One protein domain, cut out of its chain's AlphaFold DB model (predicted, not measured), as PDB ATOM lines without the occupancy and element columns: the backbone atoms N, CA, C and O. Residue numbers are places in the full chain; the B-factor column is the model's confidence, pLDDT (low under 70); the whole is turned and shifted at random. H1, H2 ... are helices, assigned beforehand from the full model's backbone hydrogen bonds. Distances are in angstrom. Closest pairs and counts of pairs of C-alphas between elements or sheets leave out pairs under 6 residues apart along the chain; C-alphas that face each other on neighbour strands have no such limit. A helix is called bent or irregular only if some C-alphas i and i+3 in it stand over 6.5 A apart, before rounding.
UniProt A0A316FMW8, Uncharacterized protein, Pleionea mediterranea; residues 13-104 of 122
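Overview. This is residues 13 to 104 of the 122 residues of an uncharacterized protein of Pleionea mediterranea (UniProt A0A316FMW8). The domain is a long helical hairpin, with a bent first helix, H1, and a second helix, H2, running back along both of its arms; at the open end, away from the tight turn, a long loop, residues 74 to 93, leads to a short helix, H3, set beside that end without touching the hairpin. The printed part has 92 residues, with three named helices in the order H1, H2, H3 and no named strand; its class is all helix. The whole is loose, with a radius of gyration of the C-alphas of 17.4 A, and is a rod in outline, spanning 55 by 22 by 19 A.

Arrangement. H1, residues 17 to 42, was assigned as one helix by its hydrogen bonds, but it is bent: C-alphas 27 and 30 are 6.7 A apart. Its arms, H1a, residues 17 to 27, and H1b, residues 30 to 42, stand at a steep tilt of 54 degrees. H2, residues 48 to 73, touches H1b with residues 48 to 59 alone; the closest C-alphas, those of Ser 37 and Gly 51, are 4.7 A apart. H1b and H2 form a helical hairpin, at a shallow tilt of 26 degrees, opposite ways. H2 touches H1a with residues 59 to 70 alone, the closest C-alphas being those of Gly 23 and Tyr 66, 6.8 A apart. These two stand at a shallow tilt of 29 degrees, opposite ways. H3, residues 94 to 102, touches no helix; H2 and H3 are near each other, with their closest C-alphas 8.4 A apart. H1a and H3 are only just apart, with their closest C-alphas at 8.3 A, and H1b and H3 are apart. Every O i to N i+4 pair is within hydrogen-bond range in H1b, H2 and H3, and in H1a 6 of 7 are.

Along the chain. H1a begins at C-alpha 17, at (82.756, 106.124, 141.450), and is 16.8 A long from first to last C-alpha. H1b is 18.3 A long and ends at C-alpha 42, at (48.941, 110.251, 156.484). H2 is 36.1 A long, and H3 is 12.0 A long, ending at C-alpha 102, at (83.466, 100.656, 132.154).

Size, cuts and confidence. The C-alphas farthest apart, those of Asp 44 and Gln 78, are 55.2 A apart, while those of Ala 13 and Gly 104, the first and last printed, are 9.3 A apart. The printed part has no cut. The link from H1 to H2 is tight, with 5 residues, and that from H2 to H3 is long, with 20. The mean pLDDT of the printed part is 75.8; 26 residues are under 70, among them residues 13 to 27 and 102 to 104.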
ATOM      1  N   ALA A  13      89.777 104.941 138.507       61.41
ATOM      2  CA  ALA A  13      91.040 105.663 138.324       61.41
ATOM      3  C   ALA A  13      90.912 107.171 138.626       61.41
ATOM      4  O   ALA A  13      91.834 107.798 139.139       61.41
ATOM      5  N   LEU A  14      89.741 107.752 138.355       64.56
ATOM      6  CA  LEU A  14      89.409 109.146 138.659       64.56
ATOM      7  C   LEU A  14      88.919 109.360 140.104       64.56
ATOM      8  O   LEU A  14      88.616 110.501 140.454       64.56
ATOM      9  N   LYS A  15      88.800 108.301 140.928       62.00
ATOM     10  CA  LYS A  15      88.150 108.309 142.258       62.00
ATOM     11  C   LYS A  15      86.750 108.952 142.249       62.00
ATOM     12  O   LYS A  15      86.323 109.586 143.212       62.00
ATOM     13  N   LYS A  16      86.017 108.803 141.143       67.81
ATOM     14  CA  LYS A  16      84.688 109.401 140.895       67.81
ATOM     15  C   LYS A  16      83.580 108.361 140.750       67.81
ATOM     16  O   LYS A  16      82.549 108.620 140.134       67.81
ATOM     17  N   THR A  17      83.759 107.201 141.371       65.94
ATOM     18  CA  THR A  17      82.756 106.124 141.450       65.94
ATOM     19  C   THR A  17      81.436 106.568 142.090       65.94
ATOM     20  O   THR A  17      80.394 105.970 141.832       65.94
ATOM     21  N   TRP A  18      81.450 107.651 142.875       65.62
ATOM     22  CA  TRP A  18      80.249 108.273 143.437       65.62
ATOM     23  C   TRP A  18      79.271 108.776 142.366       65.62
ATOM     24  O   TRP A  18      78.070 108.761 142.607       65.62
ATOM     25  N   ILE A  19      79.747 109.143 141.168       67.56
ATOM     26  CA  ILE A  19      78.884 109.600 140.068       67.56
ATOM     27  C   ILE A  19      77.994 108.448 139.591       67.56
ATOM     28  O   ILE A  19      76.788 108.614 139.450       67.56
ATOM     29  N   THR A  20      78.544 107.247 139.405       65.19
ATOM     30  CA  THR A  20      77.756 106.065 139.018       65.19
ATOM     31  C   THR A  20      76.723 105.702 140.080       65.19
ATOM     32  O   THR A  20      75.595 105.357 139.738       65.19
ATOM     33  N   LYS A  21      77.081 105.834 141.366       65.69
ATOM     34  CA  LYS A  21      76.143 105.630 142.481       65.69
ATOM     35  C   LYS A  21      75.010 106.660 142.472       65.69
ATOM     36  O   LYS A  21      73.866 106.284 142.694       65.69
ATOM     37  N   LEU A  22      75.310 107.919 142.154       64.75
ATOM     38  CA  LEU A  22      74.318 108.992 142.046       64.75
ATOM     39  C   LEU A  22      73.265 108.694 140.976       64.75
ATOM     40  O   LEU A  22      72.080 108.783 141.269       64.75
ATOM     41  N   GLY A  23      73.687 108.234 139.793       62.91
ATOM     42  CA  GLY A  23      72.757 107.826 138.731       62.91
ATOM     43  C   GLY A  23      71.847 106.655 139.128       62.91
ATOM     44  O   GLY A  23      70.717 106.569 138.662       62.91
ATOM     45  N   GLY A  24      72.314 105.767 140.014       65.75
ATOM     46  CA  GLY A  24      71.476 104.720 140.602       65.75
ATOM     47  C   GLY A  24      70.452 105.274 141.595       65.75
ATOM     48  O   GLY A  24      69.298 104.865 141.566       65.75
ATOM     49  N   ILE A  25      70.856 106.229 142.438       65.88
ATOM     50  CA  ILE A  25      69.995 106.858 143.456       65.88
ATOM     51  C   ILE A  25      68.838 107.633 142.811       65.88
ATOM     52  O   ILE A  25      67.723 107.587 143.327       65.88
ATOM     53  N   GLU A  26      69.060 108.279 141.664       66.81
ATOM     54  CA  GLU A  26      68.002 108.995 140.934       66.81
ATOM     55  C   GLU A  26      66.808 108.107 140.583       66.81
ATOM     56  O   GLU A  26      65.661 108.540 140.671       66.81
ATOM     57  N   PHE A  27      67.068 106.842 140.240       68.94
ATOM     58  CA  PHE A  27      66.019 105.887 139.893       68.94
ATOM     59  C   PHE A  27      65.110 105.563 141.088       68.94
ATOM     60  O   PHE A  27      63.931 105.261 140.915       68.94
ATOM     61  N   TYR A  28      65.649 105.654 142.306       73.56
ATOM     62  CA  TYR A  28      64.932 105.344 143.540       73.56
ATOM     63  C   TYR A  28      64.354 106.581 144.240       73.56
ATOM     64  O   TYR A  28      63.395 106.444 144.994       73.56
ATOM     65  N   ILE A  29      64.877 107.785 143.980       77.75
ATOM     66  CA  ILE A  29      64.424 109.036 144.618       77.75
ATOM     67  C   ILE A  29      62.931 109.286 144.403       77.75
ATOM     68  O   ILE A  29      62.228 109.647 145.342       77.75
ATOM     69  N   LEU A  30      62.440 109.074 143.183       77.94
ATOM     70  CA  LEU A  30      61.057 109.367 142.815       77.94
ATOM     71  C   LEU A  30      60.052 108.418 143.502       77.94
ATOM     72  O   LEU A  30      59.153 108.917 144.181       77.94
ATOM     73  N   PRO A  31      60.199 107.077 143.421       81.50
ATOM     74  CA  PRO A  31      59.301 106.167 144.131       81.50
ATOM     75  C   PRO A  31      59.423 106.290 145.655       81.50
ATOM     76  O   PRO A  31      58.401 106.313 146.339       81.50
ATOM     77  N   ILE A  32      60.638 106.431 146.201       84.31
ATOM     78  CA  ILE A  32      60.835 106.582 147.653       84.31
ATOM     79  C   ILE A  32      60.233 107.899 148.146       84.31
ATOM     80  O   ILE A  32      59.541 107.915 149.162       84.31
ATOM     81  N   GLY A  33      60.457 109.000 147.429       81.75
ATOM     82  CA  GLY A  33      59.915 110.301 147.801       81.75
ATOM     83  C   GLY A  33      58.391 110.354 147.698       81.75
ATOM     84  O   GLY A  33      57.750 110.973 148.543       81.75
ATOM     85  N   LEU A  34      57.787 109.638 146.743       84.12
ATOM     86  CA  LEU A  34      56.331 109.530 146.643       84.12
ATOM     87  C   LEU A  34      55.742 108.759 147.837       84.12
ATOM     88  O   LEU A  34      54.780 109.222 148.447       84.12
ATOM     89  N   VAL A  35      56.353 107.629 148.210       86.88
ATOM     90  CA  VAL A  35      55.959 106.852 149.400       86.88
ATOM     91  C   VAL A  35      56.151 107.675 150.678       86.88
ATOM     92  O   VAL A  35      55.267 107.701 151.530       86.88
ATOM     93  N   GLY A  36      57.265 108.401 150.794       84.25
ATOM     94  CA  GLY A  36      57.518 109.306 151.916       84.25
ATOM     95  C   GLY A  36      56.492 110.434 151.995       84.25
ATOM     96  O   GLY A  36      55.953 110.703 153.063       84.25
ATOM     97  N   SER A  37      56.152 111.042 150.860       84.06
ATOM     98  CA  SER A  37      55.124 112.089 150.782       84.06
ATOM     99  C   SER A  37      53.747 111.570 151.189       84.06
ATOM    100  O   SER A  37      53.011 112.270 151.879       84.06
ATOM    101  N   TYR A  38      53.411 110.335 150.808       84.62
ATOM    102  CA  TYR A  38      52.180 109.669 151.230       84.62
ATOM    103  C   TYR A  38      52.153 109.424 152.747       84.62
ATOM    104  O   TYR A  38      51.160 109.736 153.400       84.62
ATOM    105  N   LEU A  39      53.256 108.934 153.325       87.12
ATOM    106  CA  LEU A  39      53.380 108.734 154.771       87.12
ATOM    107  C   LEU A  39      53.274 110.057 155.544       87.12
ATOM    108  O   LEU A  39      52.513 110.142 156.505       87.12
ATOM    109  N   LEU A  40      53.966 111.110 155.100       85.12
ATOM    110  CA  LEU A  40      53.890 112.435 155.729       85.12
ATOM    111  C   LEU A  40      52.478 113.031 155.655       85.12
ATOM    112  O   LEU A  40      52.041 113.674 156.610       85.12
ATOM    113  N   ALA A  41      51.763 112.789 154.555       86.31
ATOM    114  CA  ALA A  41      50.365 113.178 154.420       86.31
ATOM    115  C   ALA A  41      49.442 112.374 155.340       86.31
ATOM    116  O   ALA A  41      48.518 112.942 155.911       86.31
ATOM    117  N   SER A  42      49.713 111.081 155.546       85.94
ATOM    118  CA  SER A  42      48.941 110.251 156.484       85.94
ATOM    119  C   SER A  42      49.125 110.648 157.954       85.94
ATOM    120  O   SER A  42      48.269 110.347 158.778       85.94
ATOM    121  N   MET A  43      50.220 111.344 158.278       90.19
ATOM    122  CA  MET A  43      50.506 111.880 159.614       90.19
ATOM    123  C   MET A  43      50.049 113.340 159.790       90.19
ATOM    124  O   MET A  43      50.397 113.956 160.794       90.19
ATOM    125  N   ASP A  44      49.318 113.903 158.818       84.69
ATOM    126  CA  ASP A  44      48.836 115.297 158.812       84.69
ATOM    127  C   ASP A  44      49.954 116.360 158.947       84.69
ATOM    128  O   ASP A  44      49.731 117.498 159.353       84.69
ATOM    129  N   VAL A  45      51.196 116.002 158.595       86.75
ATOM    130  CA  VAL A  45      52.353 116.913 158.681       86.75
ATOM    131  C   VAL A  45      52.397 117.849 157.475       86.75
ATOM    132  O   VAL A  45      52.645 119.046 157.609       86.75
ATOM    133  N   ILE A  46      52.195 117.294 156.277       83.25
ATOM    134  CA  ILE A  46      52.262 118.006 154.998       83.25
ATOM    135  C   ILE A  46      51.173 117.470 154.078       83.25
ATOM    136  O   ILE A  46      50.973 116.264 153.977       83.25
ATOM    137  N   SER A  47      50.510 118.354 153.335       83.69
ATOM    138  CA  SER A  47      49.541 117.924 152.332       83.69
ATOM    139  C   SER A  47      50.231 117.168 151.191       83.69
ATOM    140  O   SER A  47      51.289 117.553 150.687       83.69
ATOM    141  N   LEU A  48      49.598 116.084 150.751       80.62
ATOM    142  CA  LEU A  48      50.081 115.215 149.679       80.62
ATOM    143  C   LEU A  48      50.525 115.964 148.399       80.62
ATOM    144  O   LEU A  48      51.600 115.640 147.892       80.62
ATOM    145  N   PRO A  49      49.806 116.992 147.892       84.25
ATOM    146  CA  PRO A  49      50.279 117.774 146.745       84.25
ATOM    147  C   PRO A  49      51.575 118.551 147.023       84.25
ATOM    148  O   PRO A  49      52.418 118.659 146.134       84.25
ATOM    149  N   VAL A  50      51.772 119.054 148.245       83.81
ATOM    150  CA  VAL A  50      52.998 119.771 148.632       83.81
ATOM    151  C   VAL A  50      54.174 118.798 148.748       83.81
ATOM    152  O   VAL A  50      55.243 119.070 148.202       83.81
ATOM    153  N   GLY A  51      53.970 117.634 149.376       81.31
ATOM    154  CA  GLY A  51      54.995 116.586 149.473       81.31
ATOM    155  C   GLY A  51      55.402 116.023 148.105       81.31
ATOM    156  O   GLY A  51      56.591 115.934 147.787       81.31
ATOM    157  N   ALA A  52      54.421 115.718 147.249       80.69
ATOM    158  CA  ALA A  52      54.671 115.235 145.893       80.69
ATOM    159  C   ALA A  52      55.391 116.288 145.033       80.69
ATOM    160  O   ALA A  52      56.343 115.954 144.325       80.69
ATOM    161  N   GLY A  53      54.992 117.561 145.136       85.19
ATOM    162  CA  GLY A  53      55.662 118.671 144.457       85.19
ATOM    163  C   GLY A  53      57.123 118.832 144.891       85.19
ATOM    164  O   GLY A  53      58.008 118.954 144.043       85.19
ATOM    165  N   LEU A  54      57.394 118.750 146.197       84.44
ATOM    166  CA  LEU A  54      58.753 118.765 146.752       84.44
ATOM    167  C   LEU A  54      59.593 117.591 146.249       84.44
ATOM    168  O   LEU A  54      60.721 117.791 145.801       84.44
ATOM    169  N   THR A  55      59.036 116.382 146.268       85.00
ATOM    170  CA  THR A  55      59.706 115.184 145.742       85.00
ATOM    171  C   THR A  55      60.081 115.364 144.275       85.00
ATOM    172  O   THR A  55      61.207 115.060 143.875       85.00
ATOM    173  N   PHE A  56      59.163 115.903 143.472       84.44
ATOM    174  CA  PHE A  56      59.406 116.151 142.057       84.44
ATOM    175  C   PHE A  56      60.507 117.198 141.848       84.44
ATOM    176  O   PHE A  56      61.424 116.978 141.057       84.44
ATOM    177  N   ALA A  57      60.473 118.300 142.602       86.44
ATOM    178  CA  ALA A  57      61.504 119.334 142.550       86.44
ATOM    179  C   ALA A  57      62.889 118.784 142.933       86.44
ATOM    180  O   ALA A  57      63.869 119.038 142.232       86.44
ATOM    181  N   ILE A  58      62.971 117.986 144.003       83.25
ATOM    182  CA  ILE A  58      64.216 117.346 144.452       83.25
ATOM    183  C   ILE A  58      64.739 116.375 143.388       83.25
ATOM    184  O   ILE A  58      65.927 116.413 143.068       83.25
ATOM    185  N   SER A  59      63.864 115.558 142.798       81.00
ATOM    186  CA  SER A  59      64.236 114.624 141.730       81.00
ATOM    187  C   SER A  59      64.734 115.340 140.474       81.00
ATOM    188  O   SER A  59      65.630 114.853 139.788       81.00
ATOM    189  N   LEU A  60      64.162 116.496 140.145       82.38
ATOM    190  CA  LEU A  60      64.578 117.260 138.975       82.38
ATOM    191  C   LEU A  60      65.927 117.948 139.227       82.38
ATOM    192  O   LEU A  60      66.814 117.916 138.371       82.38
ATOM    193  N   MET A  61      66.125 118.493 140.431       84.81
ATOM    194  CA  MET A  61      67.409 119.060 140.848       84.81
ATOM    195  C   MET A  61      68.520 118.008 140.898       84.81
ATOM    196  O   MET A  61      69.633 118.296 140.448       84.81
ATOM    197  N   SER A  62      68.243 116.792 141.386       77.69
ATOM    198  CA  SER A  62      69.231 115.707 141.378       77.69
ATOM    199  C   SER A  62      69.658 115.356 139.954       77.69
ATOM    200  O   SER A  62      70.858 115.224 139.707       77.69
ATOM    201  N   ALA A  63      68.712 115.332 139.008       77.81
ATOM    202  CA  ALA A  63      68.987 114.965 137.617       77.81
ATOM    203  C   ALA A  63      69.862 116.005 136.937       77.81
ATOM    204  O   ALA A  63      70.843 115.680 136.255       77.81
ATOM    205  N   MET A  64      69.570 117.281 137.180       80.44
ATOM    206  CA  MET A  64      70.414 118.372 136.707       80.44
ATOM    207  C   MET A  64      71.811 118.313 137.332       80.44
ATOM    208  O   MET A  64      72.805 118.409 136.609       80.44
ATOM    209  N   ALA A  65      71.911 118.096 138.645       77.31
ATOM    210  CA  ALA A  65      73.190 117.990 139.343       77.31
ATOM    211  C   ALA A  65      74.029 116.806 138.837       77.31
ATOM    212  O   ALA A  65      75.236 116.953 138.614       77.31
ATOM    213  N   TYR A  66      73.399 115.656 138.590       75.94
ATOM    214  CA  TYR A  66      74.039 114.482 138.009       75.94
ATOM    215  C   TYR A  66      74.591 114.780 136.616       75.94
ATOM    216  O   TYR A  66      75.777 114.549 136.351       75.94
ATOM    217  N   HIS A  67      73.768 115.360 135.742       73.12
ATOM    218  CA  HIS A  67      74.195 115.747 134.403       73.12
ATOM    219  C   HIS A  67      75.362 116.736 134.440       73.12
ATOM    220  O   HIS A  67      76.360 116.529 133.746       73.12
ATOM    221  N   ILE A  68      75.289 117.765 135.283       78.00
ATOM    222  CA  ILE A  68      76.382 118.727 135.455       78.00
ATOM    223  C   ILE A  68      77.647 118.009 135.937       78.00
ATOM    224  O   ILE A  68      78.714 118.211 135.357       78.00
ATOM    225  N   CYS A  69      77.547 117.114 136.921       75.06
ATOM    226  CA  CYS A  69      78.706 116.394 137.444       75.06
ATOM    227  C   CYS A  69      79.366 115.483 136.398       75.06
ATOM    228  O   CYS A  69      80.593 115.421 136.279       75.06
ATOM    229  N   VAL A  70      78.567 114.789 135.593       73.69
ATOM    230  CA  VAL A  70      79.084 113.952 134.505       73.69
ATOM    231  C   VAL A  70      79.765 114.817 133.440       73.69
ATOM    232  O   VAL A  70      80.849 114.480 132.953       73.69
ATOM    233  N   TYR A  71      79.166 115.956 133.087       70.56
ATOM    234  CA  TYR A  71      79.651 116.782 131.985       70.56
ATOM    235  C   TYR A  71      80.720 117.807 132.354       70.56
ATOM    236  O   TYR A  71      81.409 118.251 131.447       70.56
ATOM    237  N   TYR A  72      80.905 118.187 133.618       72.19
ATOM    238  CA  TYR A  72      81.913 119.181 134.022       72.19
ATOM    239  C   TYR A  72      83.038 118.598 134.873       72.19
ATOM    240  O   TYR A  72      84.171 119.088 134.815       72.19
ATOM    241  N   THR A  73      82.761 117.547 135.642       69.88
ATOM    242  CA  THR A  73      83.713 117.035 136.633       69.88
ATOM    243  C   THR A  73      84.635 115.963 136.045       69.88
ATOM    244  O   THR A  73      85.716 115.718 136.585       69.88
ATOM    245  N   LEU A  74      84.273 115.328 134.928       72.69
ATOM    246  CA  LEU A  74      85.045 114.246 134.304       72.69
ATOM    247  C   LEU A  74      86.132 114.780 133.365       72.69
ATOM    248  O   LEU A  74      86.083 114.599 132.151       72.69
ATOM    249  N   LYS A  75      87.145 115.429 133.941       76.25
ATOM    250  CA  LYS A  75      88.327 115.914 133.219       76.25
ATOM    251  C   LYS A  75      89.435 114.863 133.191       76.25
ATOM    252  O   LYS A  75      89.623 114.119 134.149       76.25
ATOM    253  N   CYS A  76      90.174 114.828 132.091       74.31
ATOM    254  CA  CYS A  76      91.356 113.995 131.937       74.31
ATOM    255  C   CYS A  76      92.488 114.527 132.833       74.31
ATOM    256  O   CYS A  76      92.787 115.717 132.744       74.31
ATOM    257  N   PRO A  77      93.161 113.685 133.637       71.50
ATOM    258  CA  PRO A  77      94.244 114.137 134.515       71.50
ATOM    259  C   PRO A  77      95.486 114.600 133.738       71.50
ATOM    260  O   PRO A  77      96.183 115.494 134.192       71.50
ATOM    261  N   GLN A  78      95.735 114.032 132.553       76.75
ATOM    262  CA  GLN A  78      96.858 114.413 131.686       76.75
ATOM    263  C   GLN A  78      96.615 115.714 130.908       76.75
ATOM    264  O   GLN A  78      97.399 116.647 131.000       76.75
ATOM    265  N   CYS A  79      95.526 115.803 130.136       77.06
ATOM    266  CA  CYS A  79      95.303 116.949 129.246       77.06
ATOM    267  C   CYS A  79      94.292 117.982 129.760       77.06
ATOM    268  O   CYS A  79      93.992 118.936 129.046       77.06
ATOM    269  N   GLY A  80      93.673 117.766 130.927       73.81
ATOM    270  CA  GLY A  80      92.658 118.656 131.506       73.81
ATOM    271  C   GLY A  80      91.336 118.745 130.725       73.81
ATOM    272  O   GLY A  80      90.366 119.322 131.221       73.81
ATOM    273  N   LYS A  81      91.262 118.165 129.518       79.88
ATOM    274  CA  LYS A  81      90.065 118.180 128.670       79.88
ATOM    275  C   LYS A  81      88.991 117.235 129.192       79.88
ATOM    276  O   LYS A  81      89.266 116.235 129.851       79.88
ATOM    277  N   ASN A  82      87.746 117.567 128.879       75.94
ATOM    278  CA  ASN A  82      86.578 116.849 129.366       75.94
ATOM    279  C   ASN A  82      86.421 115.499 128.653       75.94
ATOM    280  O   ASN A  82      86.246 115.456 127.437       75.94
ATOM    281  N   LEU A  83      86.451 114.406 129.410       72.00
ATOM    282  CA  LEU A  83      86.287 113.038 128.906       72.00
ATOM    283  C   LEU A  83      84.847 112.762 128.455       72.00
ATOM    284  O   LEU A  83      84.612 111.854 127.664       72.00
ATOM    285  N   SER A  84      83.893 113.556 128.946       72.69
ATOM    286  CA  SER A  84      82.467 113.483 128.620       72.69
ATOM    287  C   SER A  84      82.074 114.179 127.315       72.69
ATOM    288  O   SER A  84      80.913 114.107 126.903       72.69
ATOM    289  N   LYS A  85      83.032 114.818 126.632       75.62
ATOM    290  CA  LYS A  85      82.824 115.495 125.351       75.62
ATOM    291  C   LYS A  85      83.632 114.835 124.235       75.62
ATOM    292  O   LYS A  85      84.716 114.291 124.437       75.62
ATOM    293  N   PHE A  86      83.086 114.860 123.026       73.50
ATOM    294  CA  PHE A  86      83.829 114.556 121.808       73.50
ATOM    295  C   PHE A  86      84.853 115.668 121.519       73.50
ATOM    296  O   PHE A  86      84.685 116.799 121.968       73.50
ATOM    297  N   ASN A  87      85.867 115.374 120.693       68.06
ATOM    298  CA  ASN A  87      86.852 116.368 120.233       68.06
ATOM    299  C   ASN A  87      86.177 117.578 119.549       68.06
ATOM    300  O   ASN A  87      86.658 118.697 119.635       68.06
ATOM    301  N   ASN A  88      85.001 117.353 118.953       71.56
ATOM    302  CA  ASN A  88      84.154 118.371 118.329       71.56
ATOM    303  C   ASN A  88      83.240 119.129 119.327       71.56
ATOM    304  O   ASN A  88      82.220 119.687 118.943       71.56
ATOM    305  N   GLY A  89      83.495 119.048 120.638       69.44
ATOM    306  CA  GLY A  89      82.739 119.757 121.683       69.44
ATOM    307  C   GLY A  89      81.350 119.194 122.025       69.44
ATOM    308  O   GLY A  89      80.794 119.558 123.062       69.44
ATOM    309  N   LYS A  90      80.800 118.282 121.211       77.06
ATOM    310  CA  LYS A  90      79.506 117.621 121.467       77.06
ATOM    311  C   LYS A  90      79.558 116.728 122.713       77.06
ATOM    312  O   LYS A  90      80.559 116.056 122.955       77.06
ATOM    313  N   ASN A  91      78.464 116.674 123.467       76.31
ATOM    314  CA  ASN A  91      78.323 115.798 124.632       76.31
ATOM    315  C   ASN A  91      78.197 114.326 124.206       76.31
ATOM    316  O   ASN A  91      77.496 114.007 123.244       76.31
ATOM    317  N   ILE A  92      78.882 113.423 124.911       77.75
ATOM    318  CA  ILE A  92      78.757 111.978 124.689       77.75
ATOM    319  C   ILE A  92      77.470 111.489 125.360       77.75
ATOM    320  O   ILE A  92      77.256 111.808 126.529       77.75
ATOM    321  N   PRO A  93      76.630 110.690 124.677       75.06
ATOM    322  CA  PRO A  93      75.429 110.142 125.292       75.06
ATOM    323  C   PRO A  93      75.790 109.302 126.522       75.06
ATOM    324  O   PRO A  93      76.697 108.470 126.470       75.06
ATOM    325  N   SER A  94      75.057 109.499 127.620       68.88
ATOM    326  CA  SER A  94      75.359 108.931 128.944       68.88
ATOM    327  C   SER A  94      75.584 107.416 128.917       68.88
ATOM    328  O   SER A  94      76.553 106.937 129.501       68.88
ATOM    329  N   LYS A  95      74.774 106.651 128.171       67.88
ATOM    330  CA  LYS A  95      74.965 105.196 127.997       67.88
ATOM    331  C   LYS A  95      76.313 104.847 127.367       67.88
ATOM    332  O   LYS A  95      77.006 103.946 127.831       67.88
ATOM    333  N   GLN A  96      76.701 105.563 126.313       70.94
ATOM    334  CA  GLN A  96      77.974 105.339 125.624       70.94
ATOM    335  C   GLN A  96      79.156 105.803 126.477       70.94
ATOM    336  O   GLN A  96      80.230 105.209 126.411       70.94
ATOM    337  N   LEU A  97      78.942 106.845 127.278       73.12
ATOM    338  CA  LEU A  97      79.914 107.361 128.222       73.12
ATOM    339  C   LEU A  97      80.188 106.346 129.341       73.12
ATOM    340  O   LEU A  97      81.342 105.990 129.556       73.12
ATOM    341  N   HIS A  98      79.140 105.811 129.975       69.31
ATOM    342  CA  HIS A  98      79.254 104.761 130.994       69.31
ATOM    343  C   HIS A  98      79.882 103.492 130.446       69.31
ATOM    344  O   HIS A  98      80.825 102.988 131.047       69.31
ATOM    345  N   ASN A  99      79.456 103.025 129.269       69.19
ATOM    346  CA  ASN A  99      80.118 101.890 128.626       69.19
ATOM    347  C   ASN A  99      81.584 102.200 128.315       69.19
ATOM    348  O   ASN A  99      82.448 101.355 128.518       69.19
ATOM    349  N   GLY A 100      81.897 103.410 127.845       69.69
ATOM    350  CA  GLY A 100      83.271 103.836 127.582       69.69
ATOM    351  C   GLY A 100      84.137 103.858 128.839       69.69
ATOM    352  O   GLY A 100      85.293 103.444 128.783       69.69
ATOM    353  N   PHE A 101      83.564 104.278 129.964       71.88
ATOM    354  CA  PHE A 101      84.229 104.295 131.257       71.88
ATOM    355  C   PHE A 101      84.412 102.910 131.867       71.88
ATOM    356  O   PHE A 101      85.499 102.608 132.362       71.88
ATOM    357  N   ALA A 102      83.394 102.057 131.757       67.19
ATOM    358  CA  ALA A 102      83.466 100.656 132.154       67.19
ATOM    359  C   ALA A 102      84.502  99.884 131.324       67.19
ATOM    360  O   ALA A 102      85.237  99.036 131.813       67.19
ATOM    361  N   SER A 103      84.617 100.241 130.044       65.38
ATOM    362  CA  SER A 103      85.585  99.647 129.124       65.38
ATOM    363  C   SER A 103      86.988 100.249 129.243       65.38
ATOM    364  O   SER A 103      87.829  99.914 128.413       65.38
ATOM    365  N   GLY A 104      87.261 101.189 130.154       65.12
ATOM    366  CA  GLY A 104      88.582 101.821 130.253       65.12
ATOM    367  C   GLY A 104      89.042 102.523 128.964       65.12
ATOM    368  O   GLY A 104      90.212 102.422 128.603       65.12
TER     369      GLY A 104